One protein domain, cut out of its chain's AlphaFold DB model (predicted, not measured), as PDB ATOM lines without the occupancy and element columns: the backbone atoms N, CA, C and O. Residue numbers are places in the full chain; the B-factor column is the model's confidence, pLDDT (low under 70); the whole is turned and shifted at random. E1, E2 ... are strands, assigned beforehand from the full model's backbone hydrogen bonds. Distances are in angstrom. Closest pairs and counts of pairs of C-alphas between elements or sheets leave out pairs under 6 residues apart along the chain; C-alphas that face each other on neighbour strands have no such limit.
ATOM      1  N   ALA A   3     -21.392  16.291  19.020       96.94
ATOM      2  CA  ALA A   3     -22.547  15.822  19.779       96.94
ATOM      3  C   ALA A   3     -23.125  16.954  20.633       96.94
ATOM      4  O   ALA A   3     -22.371  17.684  21.273       96.94
ATOM      5  N   SER A   4     -24.451  17.076  20.672       95.75
ATOM      6  CA  SER A   4     -25.146  17.988  21.581       95.75
ATOM      7  C   SER A   4     -25.741  17.256  22.785       95.75
ATOM      8  O   SER A   4     -26.118  16.083  22.701       95.75
ATOM      9  N   THR A   5     -25.813  17.939  23.928       96.00
ATOM     10  CA  THR A   5     -26.477  17.428  25.137       96.00
ATOM     11  C   THR A   5     -27.971  17.745  25.125       96.00
ATOM     12  O   THR A   5     -28.444  18.584  24.361       96.00
ATOM     13  N   GLU A   6     -28.732  17.121  26.030       93.88
ATOM     14  CA  GLU A   6     -30.128  17.519  26.282       93.88
ATOM     15  C   GLU A   6     -30.237  18.961  26.817       93.88
ATOM     16  O   GLU A   6     -31.284  19.583  26.665       93.88
ATOM     17  N   GLY A   7     -29.159  19.500  27.405       91.31
ATOM     18  CA  GLY A   7     -29.050  20.885  27.872       91.31
ATOM     19  C   GLY A   7     -28.632  21.891  26.793       91.31
ATOM     20  O   GLY A   7     -28.580  23.085  27.072       91.31
ATOM     21  N   GLY A   8     -28.362  21.435  25.565       94.38
ATOM     22  CA  GLY A   8     -27.968  22.298  24.450       94.38
ATOM     23  C   GLY A   8     -26.484  22.668  24.426       94.38
ATOM     24  O   GLY A   8     -26.110  23.572  23.680       94.38
ATOM     25  N   ASP A   9     -25.641  21.980  25.202       95.38
ATOM     26  CA  ASP A   9     -24.184  22.100  25.109       95.38
ATOM     27  C   ASP A   9     -23.666  21.370  23.871       95.38
ATOM     28  O   ASP A   9     -24.230  20.353  23.470       95.38
ATOM     29  N   LEU A  10     -22.549  21.838  23.308       97.06
ATOM     30  CA  LEU A  10     -21.892  21.220  22.159       97.06
ATOM     31  C   LEU A  10     -20.537  20.634  22.550       97.06
ATOM     32  O   LEU A  10     -19.687  21.342  23.088       97.06
ATOM     33  N   PHE A  11     -20.324  19.362  22.222       97.19
ATOM     34  CA  PHE A  11     -19.063  18.648  22.386       97.19
ATOM     35  C   PHE A  11     -18.478  18.257  21.034       97.19
ATOM     36  O   PHE A  11     -19.204  17.821  20.137       97.19
ATOM     37  N   VAL A  12     -17.158  18.362  20.907       96.94
ATOM     38  CA  VAL A  12     -16.430  18.087  19.662       96.94
ATOM     39  C   VAL A  12     -15.136  17.316  19.915       96.94
ATOM     40  O   VAL A  12     -14.532  17.425  20.982       96.94
ATOM     41  N   TRP A  13     -14.759  16.470  18.954       97.19
ATOM     42  CA  TRP A  13     -13.512  15.695  18.947       97.19
ATOM     43  C   TRP A  13     -13.188  15.152  17.545       97.19
ATOM     44  O   TRP A  13     -14.031  15.186  16.638       97.19
ATOM     45  N   GLY A  14     -11.990  14.599  17.364       95.94
ATOM     46  CA  GLY A  14     -11.509  14.008  16.114       95.94
ATOM     47  C   GLY A  14     -10.437  14.857  15.432       95.94
ATOM     48  O   GLY A  14      -9.637  15.493  16.108       95.94
ATOM     49  N   CYS A  15     -10.416  14.850  14.097       95.19
ATOM     50  CA  CYS A  15      -9.446  15.621  13.315       95.19
ATOM     51  C   CYS A  15      -9.608  17.123  13.581       95.19
ATOM     52  O   CYS A  15     -10.706  17.648  13.394       95.19
ATOM     53  N   GLY A  16      -8.541  17.796  14.015       92.94
ATOM     54  CA  GLY A  16      -8.570  19.224  14.356       92.94
ATOM     55  C   GLY A  16      -7.907  20.134  13.328       92.94
ATOM     56  O   GLY A  16      -8.044  21.348  13.427       92.94
ATOM     57  N   LEU A  17      -7.228  19.567  12.327       91.75
ATOM     58  CA  LEU A  17      -6.300  20.270  11.427       91.75
ATOM     59  C   LEU A  17      -6.906  21.427  10.615       91.75
ATOM     60  O   LEU A  17      -6.167  22.204  10.022       91.75
ATOM     61  N   THR A  18      -8.233  21.543  10.551       92.31
ATOM     62  CA  THR A  18      -8.923  22.594   9.782       92.31
ATOM     63  C   THR A  18      -9.734  23.547  10.657       92.31
ATOM     64  O   THR A  18     -10.602  24.249  10.150       92.31
ATOM     65  N   HIS A  19      -9.479  23.572  11.968       92.38
ATOM     66  CA  HIS A  19     -10.185  24.409  12.950       92.38
ATOM     67  C   HIS A  19     -11.701  24.157  13.061       92.38
ATOM     68  O   HIS A  19     -12.395  24.863  13.792       92.38
ATOM     69  N   GLN A  20     -12.226  23.108  12.426       94.31
ATOM     70  CA  GLN A  20     -13.644  22.735  12.442       94.31
ATOM     71  C   GLN A  20     -14.152  22.287  13.818       94.31
ATOM     72  O   GLN A  20     -15.339  22.041  13.993       94.31
ATOM     73  N   LEU A  21     -13.249  22.113  14.783       95.38
ATOM     74  CA  LEU A  21     -13.591  21.788  16.162       95.38
ATOM     75  C   LEU A  21     -13.682  23.045  17.042       95.38
ATOM     76  O   LEU A  21     -14.065  22.942  18.197       95.38
ATOM     77  N   ALA A  22     -13.328  24.237  16.549       93.62
ATOM     78  CA  ALA A  22     -13.164  25.419  17.402       93.62
ATOM     79  C   ALA A  22     -12.198  25.152  18.581       93.62
ATOM     80  O   ALA A  22     -12.483  25.463  19.734       93.62
ATOM     81  N   ASN A  23     -11.061  24.506  18.296       91.94
ATOM     82  CA  ASN A  23     -10.018  24.165  19.271       91.94
ATOM     83  C   ASN A  23      -8.959  25.265  19.452       91.94
ATOM     84  O   ASN A  23      -8.047  25.082  20.256       91.94
ATOM     85  N   ARG A  24      -9.056  26.375  18.705       93.56
ATOM     86  CA  ARG A  24      -8.108  27.501  18.725       93.56
ATOM     87  C   ARG A  24      -8.860  28.842  18.673       93.56
ATOM     88  O   ARG A  24      -9.318  29.230  17.598       93.56
ATOM     89  N   PRO A  25      -9.033  29.540  19.809       93.38
ATOM     90  CA  PRO A  25      -8.715  29.074  21.159       93.38
ATOM     91  C   PRO A  25      -9.669  27.968  21.627       93.38
ATOM     92  O   PRO A  25     -10.846  27.972  21.260       93.38
ATOM     93  N   ARG A  26      -9.191  27.058  22.481       92.69
ATOM     94  CA  ARG A  26     -10.045  26.012  23.080       92.69
ATOM     95  C   ARG A  26     -10.975  26.563  24.157       92.69
ATOM     96  O   ARG A  26     -12.086  26.065  24.338       92.69
ATOM     97  N   ASP A  27     -10.526  27.593  24.868       93.06
ATOM     98  CA  ASP A  27     -11.333  28.324  25.836       93.06
ATOM     99  C   ASP A  27     -11.354  29.818  25.509       93.06
ATOM    100  O   ASP A  27     -10.345  30.516  25.595       93.06
ATOM    101  N   VAL A  28     -12.539  30.343  25.197       93.19
ATOM    102  CA  VAL A  28     -12.715  31.767  24.902       93.19
ATOM    103  C   VAL A  28     -12.439  32.674  26.107       93.19
ATOM    104  O   VAL A  28     -12.239  33.879  25.926       93.19
ATOM    105  N   SER A  29     -12.456  32.126  27.328       93.06
ATOM    106  CA  SER A  29     -12.119  32.855  28.553       93.06
ATOM    107  C   SER A  29     -10.605  32.945  28.790       93.06
ATOM    108  O   SER A  29     -10.140  33.918  29.384       93.06
ATOM    109  N   ASN A  30      -9.842  31.990  28.249       93.94
ATOM    110  CA  ASN A  30      -8.388  31.918  28.327       93.94
ATOM    111  C   ASN A  30      -7.778  31.567  26.953       93.94
ATOM    112  O   ASN A  30      -7.345  30.433  26.739       93.94
ATOM    113  N   PRO A  31      -7.731  32.522  26.005       94.06
ATOM    114  CA  PRO A  31      -7.375  32.258  24.613       94.06
ATOM    115  C   PRO A  31      -5.855  32.212  24.375       94.06
ATOM    116  O   PRO A  31      -5.363  32.735  23.379       94.06
ATOM    117  N   THR A  32      -5.088  31.641  25.305       95.62
ATOM    118  CA  THR A  32      -3.617  31.600  25.219       95.62
ATOM    119  C   THR A  32      -3.111  30.730  24.076       95.62
ATOM    120  O   THR A  32      -1.996  30.937  23.614       95.62
ATOM    121  N   ASP A  33      -3.927  29.780  23.621       94.19
ATOM    122  CA  ASP A  33      -3.620  28.842  22.544       94.19
ATOM    123  C   ASP A  33      -4.160  29.296  21.177       94.19
ATOM    124  O   ASP A  33      -4.183  28.506  20.241       94.19
ATOM    125  N   ALA A  34      -4.632  30.541  21.032       93.25
ATOM    126  CA  ALA A  34      -5.284  31.003  19.803       93.25
ATOM    127  C   ALA A  34      -4.386  30.924  18.552       93.25
ATOM    128  O   ALA A  34      -4.894  30.644  17.468       93.25
ATOM    129  N   ASP A  35      -3.078  31.141  18.721       94.19
ATOM    130  CA  ASP A  35      -2.080  31.131  17.641       94.19
ATOM    131  C   ASP A  35      -1.318  29.794  17.539       94.19
ATOM    132  O   ASP A  35      -0.384  29.663  16.747       94.19
ATOM    133  N   GLU A  36      -1.673  28.798  18.355       93.75
ATOM    134  CA  GLU A  36      -1.069  27.469  18.276       93.75
ATOM    135  C   GLU A  36      -1.659  26.665  17.112       93.75
ATOM    136  O   GLU A  36      -2.858  26.720  16.831       93.75
ATOM    137  N   GLU A  37      -0.830  25.829  16.484       91.88
ATOM    138  CA  GLU A  37      -1.301  24.902  15.455       91.88
ATOM    139  C   GLU A  37      -2.407  23.986  16.017       91.88
ATOM    140  O   GLU A  37      -2.302  23.462  17.144       91.88
ATOM    141  N   PRO A  38      -3.514  23.795  15.279       90.62
ATOM    142  CA  PRO A  38      -4.569  22.908  15.718       90.62
ATOM    143  C   PRO A  38      -4.094  21.454  15.649       90.62
ATOM    144  O   PRO A  38      -3.427  21.027  14.708       90.62
ATOM    145  N   ALA A  39      -4.469  20.674  16.656       92.12
ATOM    146  CA  ALA A  39      -4.149  19.256  16.742       92.12
ATOM    147  C   ALA A  39      -5.426  18.422  16.816       92.12
ATOM    148  O   ALA A  39      -6.512  18.938  17.089       92.12
ATOM    149  N   ASP A  40      -5.279  17.120  16.594       95.19
ATOM    150  CA  ASP A  40      -6.374  16.175  16.762       95.19
ATOM    151  C   ASP A  40      -6.804  16.075  18.227       95.19
ATOM    152  O   ASP A  40      -5.996  16.020  19.157       95.19
ATOM    153  N   GLU A  41      -8.113  15.998  18.421       95.81
ATOM    154  CA  GLU A  41      -8.747  15.971  19.728       95.81
ATOM    155  C   GLU A  41      -9.190  14.544  20.022       95.81
ATOM    156  O   GLU A  41     -10.180  14.043  19.486       95.81
ATOM    157  N   LEU A  42      -8.436  13.860  20.882       95.62
ATOM    158  CA  LEU A  42      -8.665  12.445  21.199       95.62
ATOM    159  C   LEU A  42      -9.832  12.215  22.167       95.62
ATOM    160  O   LEU A  42     -10.222  11.073  22.411       95.62
ATOM    161  N   ARG A  43     -10.359  13.283  22.771       96.06
ATOM    162  CA  ARG A  43     -11.452  13.231  23.744       96.06
ATOM    163  C   ARG A  43     -12.463  14.337  23.451       96.06
ATOM    164  O   ARG A  43     -12.034  15.433  23.095       96.06
ATOM    165  N   PRO A  44     -13.768  14.078  23.648       96.94
ATOM    166  CA  PRO A  44     -14.776  15.126  23.608       96.94
ATOM    167  C   PRO A  44     -14.425  16.251  24.581       96.94
ATOM    168  O   PRO A  44     -14.153  15.990  25.755       96.94
ATOM    169  N   TYR A  45     -14.474  17.488  24.105       95.81
ATOM    170  CA  TYR A  45     -14.471  18.676  24.955       95.81
ATOM    171  C   TYR A  45     -15.640  19.579  24.578       95.81
ATOM    172  O   TYR A  45     -16.116  19.556  23.442       95.81
ATOM    173  N   GLN A  46     -16.120  20.341  25.556       96.06
ATOM    174  CA  GLN A  46     -17.206  21.286  25.352       96.06
ATOM    175  C   GLN A  46     -16.685  22.525  24.623       96.06
ATOM    176  O   GLN A  46     -15.689  23.121  25.035       96.06
ATOM    177  N   VAL A  47     -17.379  22.932  23.564       95.88
ATOM    178  CA  VAL A  47     -17.057  24.145  22.814       95.88
ATOM    179  C   VAL A  47     -17.305  25.369  23.692       95.88
ATOM    180  O   VAL A  47     -18.432  25.642  24.111       95.88
ATOM    181  N   SER A  48     -16.249  26.144  23.927       93.81
ATOM    182  CA  SER A  48     -16.318  27.448  24.584       93.81
ATOM    183  C   SER A  48     -16.448  28.539  23.519       93.81
ATOM    184  O   SER A  48     -15.513  28.809  22.772       93.81
ATOM    185  N   SER A  49     -17.620  29.174  23.406       91.38
ATOM    186  CA  SER A  49     -17.867  30.210  22.391       91.38
ATOM    187  C   SER A  49     -18.736  31.345  22.915       91.38
ATOM    188  O   SER A  49     -19.836  31.120  23.419       91.38
ATOM    189  N   LYS A  50     -18.298  32.593  22.696       91.44
ATOM    190  CA  LYS A  50     -19.098  33.803  22.974       91.44
ATOM    191  C   LYS A  50     -20.452  33.787  22.255       91.44
ATOM    192  O   LYS A  50     -21.410  34.366  22.757       91.44
ATOM    193  N   GLN A  51     -20.541  33.132  21.094       90.25
ATOM    194  CA  GLN A  51     -21.779  33.055  20.314       90.25
ATOM    195  C   GLN A  51     -22.771  32.036  20.891       90.25
ATOM    196  O   GLN A  51     -23.979  32.222  20.735       90.25
ATOM    197  N   LEU A  52     -22.275  30.998  21.578       91.31
ATOM    198  CA  LEU A  52     -23.078  29.891  22.106       91.31
ATOM    199  C   LEU A  52     -23.338  29.966  23.619       91.31
ATOM    200  O   LEU A  52     -24.288  29.350  24.076       91.31
ATOM    201  N   GLN A  53     -22.587  30.765  24.390       87.00
ATOM    202  CA  GLN A  53     -22.683  30.856  25.866       87.00
ATOM    203  C   GLN A  53     -24.102  31.029  26.448       87.00
ATOM    204  O   GLN A  53     -24.327  30.691  27.605       87.00
ATOM    205  N   LYS A  54     -25.043  31.601  25.689       88.25
ATOM    206  CA  LYS A  54     -26.440  31.823  26.114       88.25
ATOM    207  C   LYS A  54     -27.456  31.215  25.144       88.25
ATOM    208  O   LYS A  54     -28.588  31.687  25.071       88.25
ATOM    209  N   ARG A  55     -27.034  30.251  24.326       92.50
ATOM    210  CA  ARG A  55     -27.875  29.642  23.295       92.50
ATOM    211  C   ARG A  55     -27.965  28.142  23.499       92.50
ATOM    212  O   ARG A  55     -27.001  27.505  23.897       92.50
ATOM    213  N   PHE A  56     -29.120  27.601  23.154       94.31
ATOM    214  CA  PHE A  56     -29.375  26.171  23.179       94.31
ATOM    215  C   PHE A  56     -29.072  25.577  21.801       94.31
ATOM    216  O   PHE A  56     -29.751  25.923  20.829       94.31
ATOM    217  N   VAL A  57     -28.064  24.711  21.680       95.62
ATOM    218  CA  VAL A  57     -27.759  24.033  20.409       95.62
ATOM    219  C   VAL A  57     -28.786  22.928  20.161       95.62
ATOM    220  O   VAL A  57     -28.853  21.952  20.902       95.62
ATOM    221  N   ILE A  58     -29.587  23.079  19.104       94.81
ATOM    222  CA  ILE A  58     -30.618  22.105  18.717       94.81
ATOM    223  C   ILE A  58     -29.976  20.955  17.935       94.81
ATOM    224  O   ILE A  58     -30.198  19.786  18.240       94.81
ATOM    225  N   VAL A  59     -29.184  21.297  16.916       95.69
ATOM    226  CA  VAL A  59     -28.492  20.353  16.027       95.69
ATOM    227  C   VAL A  59     -27.123  20.925  15.687       95.69
ATOM    228  O   VAL A  59     -26.985  22.135  15.498       95.69
ATOM    229  N   ALA A  60     -26.129  20.051  15.582       96.88
ATOM    230  CA  ALA A  60     -24.821  20.374  15.039       96.88
ATOM    231  C   ALA A  60     -24.383  19.271  14.072       96.88
ATOM    232  O   ALA A  60     -24.619  18.091  14.333       96.88
ATOM    233  N   ASP A  61     -23.757  19.664  12.971       96.75
ATOM    234  CA  ASP A  61     -23.204  18.759  11.962       96.75
ATOM    235  C   ASP A  61     -21.945  19.389  11.346       96.75
ATOM    236  O   ASP A  61     -21.593  20.529  11.655       96.75
ATOM    237  N   GLY A  62     -21.221  18.659  10.510       94.56
ATOM    238  CA  GLY A  62     -20.009  19.166   9.889       94.56
ATOM    239  C   GLY A  62     -19.549  18.349   8.694       94.56
ATOM    240  O   GLY A  62     -19.792  17.149   8.582       94.56
ATOM    241  N   GLY A  63     -18.845  19.030   7.797       93.06
ATOM    242  CA  GLY A  63     -18.139  18.410   6.687       93.06
ATOM    243  C   GLY A  63     -16.686  18.092   7.034       93.06
ATOM    244  O   GLY A  63     -16.249  18.157   8.181       93.06
ATOM    245  N   ALA A  64     -15.897  17.805   6.000       91.19
ATOM    246  CA  ALA A  64     -14.473  17.512   6.158       91.19
ATOM    247  C   ALA A  64     -13.665  18.675   6.769       91.19
ATOM    248  O   ALA A  64     -12.647  18.422   7.405       91.19
ATOM    249  N   GLN A  65     -14.100  19.927   6.565       94.19
ATOM    250  CA  GLN A  65     -13.324  21.130   6.907       94.19
ATOM    251  C   GLN A  65     -14.113  22.223   7.648       94.19
ATOM    252  O   GLN A  65     -13.625  23.335   7.805       94.19
ATOM    253  N   HIS A  66     -15.354  21.957   8.056       94.31
ATOM    254  CA  HIS A  66     -16.200  22.944   8.735       94.31
ATOM    255  C   HIS A  66     -17.215  22.257   9.647       94.31
ATOM    256  O   HIS A  66     -17.577  21.103   9.409       94.31
ATOM    257  N   SER A  67     -17.702  22.988  10.647       96.06
ATOM    258  CA  SER A  67     -18.880  22.643  11.443       96.06
ATOM    259  C   SER A  67     -19.978  23.685  11.241       96.06
ATOM    260  O   SER A  67     -19.717  24.809  10.802       96.06
ATOM    261  N   VAL A  68     -21.214  23.287  11.520       96.00
ATOM    262  CA  VAL A  68     -22.385  24.157  11.554       96.00
ATOM    263  C   VAL A  68     -23.231  23.825  12.773       96.00
ATOM    264  O   VAL A  68     -23.501  22.661  13.072       96.00
ATOM    265  N   GLU A  69     -23.688  24.862  13.465       96.25
ATOM    266  CA  GLU A  69     -24.518  24.744  14.656       96.25
ATOM    267  C   GLU A  69     -25.821  25.533  14.477       96.25
ATOM    268  O   GLU A  69     -25.820  26.741  14.231       96.25
ATOM    269  N   LEU A  70     -26.962  24.863  14.654       95.38
ATOM    270  CA  LEU A  70     -28.260  25.520  14.761       95.38
ATOM    271  C   LEU A  70     -28.567  25.777  16.237       95.38
ATOM    272  O   LEU A  70     -28.909  24.854  16.980       95.38
ATOM    273  N   ALA A  71     -28.467  27.039  16.655       95.06
ATOM    274  CA  ALA A  71     -28.617  27.435  18.050       95.06
ATOM    275  C   ALA A  71     -29.803  28.386  18.276       95.06
ATOM    276  O   ALA A  71     -29.962  29.397  17.587       95.06
ATOM    277  N   PHE A  72     -30.610  28.090  19.292       92.75
ATOM    278  CA  PHE A  72     -31.767  28.875  19.702       92.75
ATOM    279  C   PHE A  72     -31.396  29.912  20.767       92.75
ATOM    280  O   PHE A  72     -30.799  29.586  21.790       92.75
ATOM    281  N   GLY A  73     -31.750  31.176  20.512       86.50
ATOM    282  CA  GLY A  73     -31.375  32.332  21.335       86.50
ATOM    283  C   GLY A  73     -32.427  32.812  22.338       86.50
ATOM    284  O   GLY A  73     -32.239  33.875  22.920       86.50
TER     285      GLY A  73
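This is residues 3 to 73 of the 121 residues of the protein "Rcc1 protein" of Symbiodinium sp. CCMP2456 (UniProt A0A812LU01). Little of this domain is regular structure: two small strand hairpins, E1-E2 and E3-E4, lie with little contact between them, and a long loop, residues 15 to 40, reaches out to one end of the longest axis. The 71 printed residues include four named strands, E1 to E4, in two antiparallel sheets, and no named helix; all strand, with 24 residues in strands. It is compact, radius of gyration of the C-alphas 11.7 A, spanning 31 by 26 by 18 A.

Residues 3 to 4 pair antiparallel with residues 10 to 11 of E1, residues 10 to 14. E1 and E2, residues 41 to 46, form an antiparallel hairpin at 172 degrees; N 14 and O 41, 2.8 A apart, are within hydrogen-bond range. E3, residues 56 to 62, and E4, residues 67 to 72, form another at 163 degrees, with N 58 and O 70 at 2.8 A. The closest C-alphas of E1 and E3, Leu 10 and Val 57, are 6.7 A apart. E2 and E4 are apart.

E1 begins at C-alpha 10 (-21.892, 21.220, 22.159). E3 is 17.7 A long; E4, 16.5 A, ends at C-alpha 72 (-31.767, 28.875, 19.702).

The farthest C-alphas, Glu 6 and Asp 35, are 32.4 A apart. E1 to E2 is a long link. The printed part has no cut; no printed residue is under 70 in pLDDT.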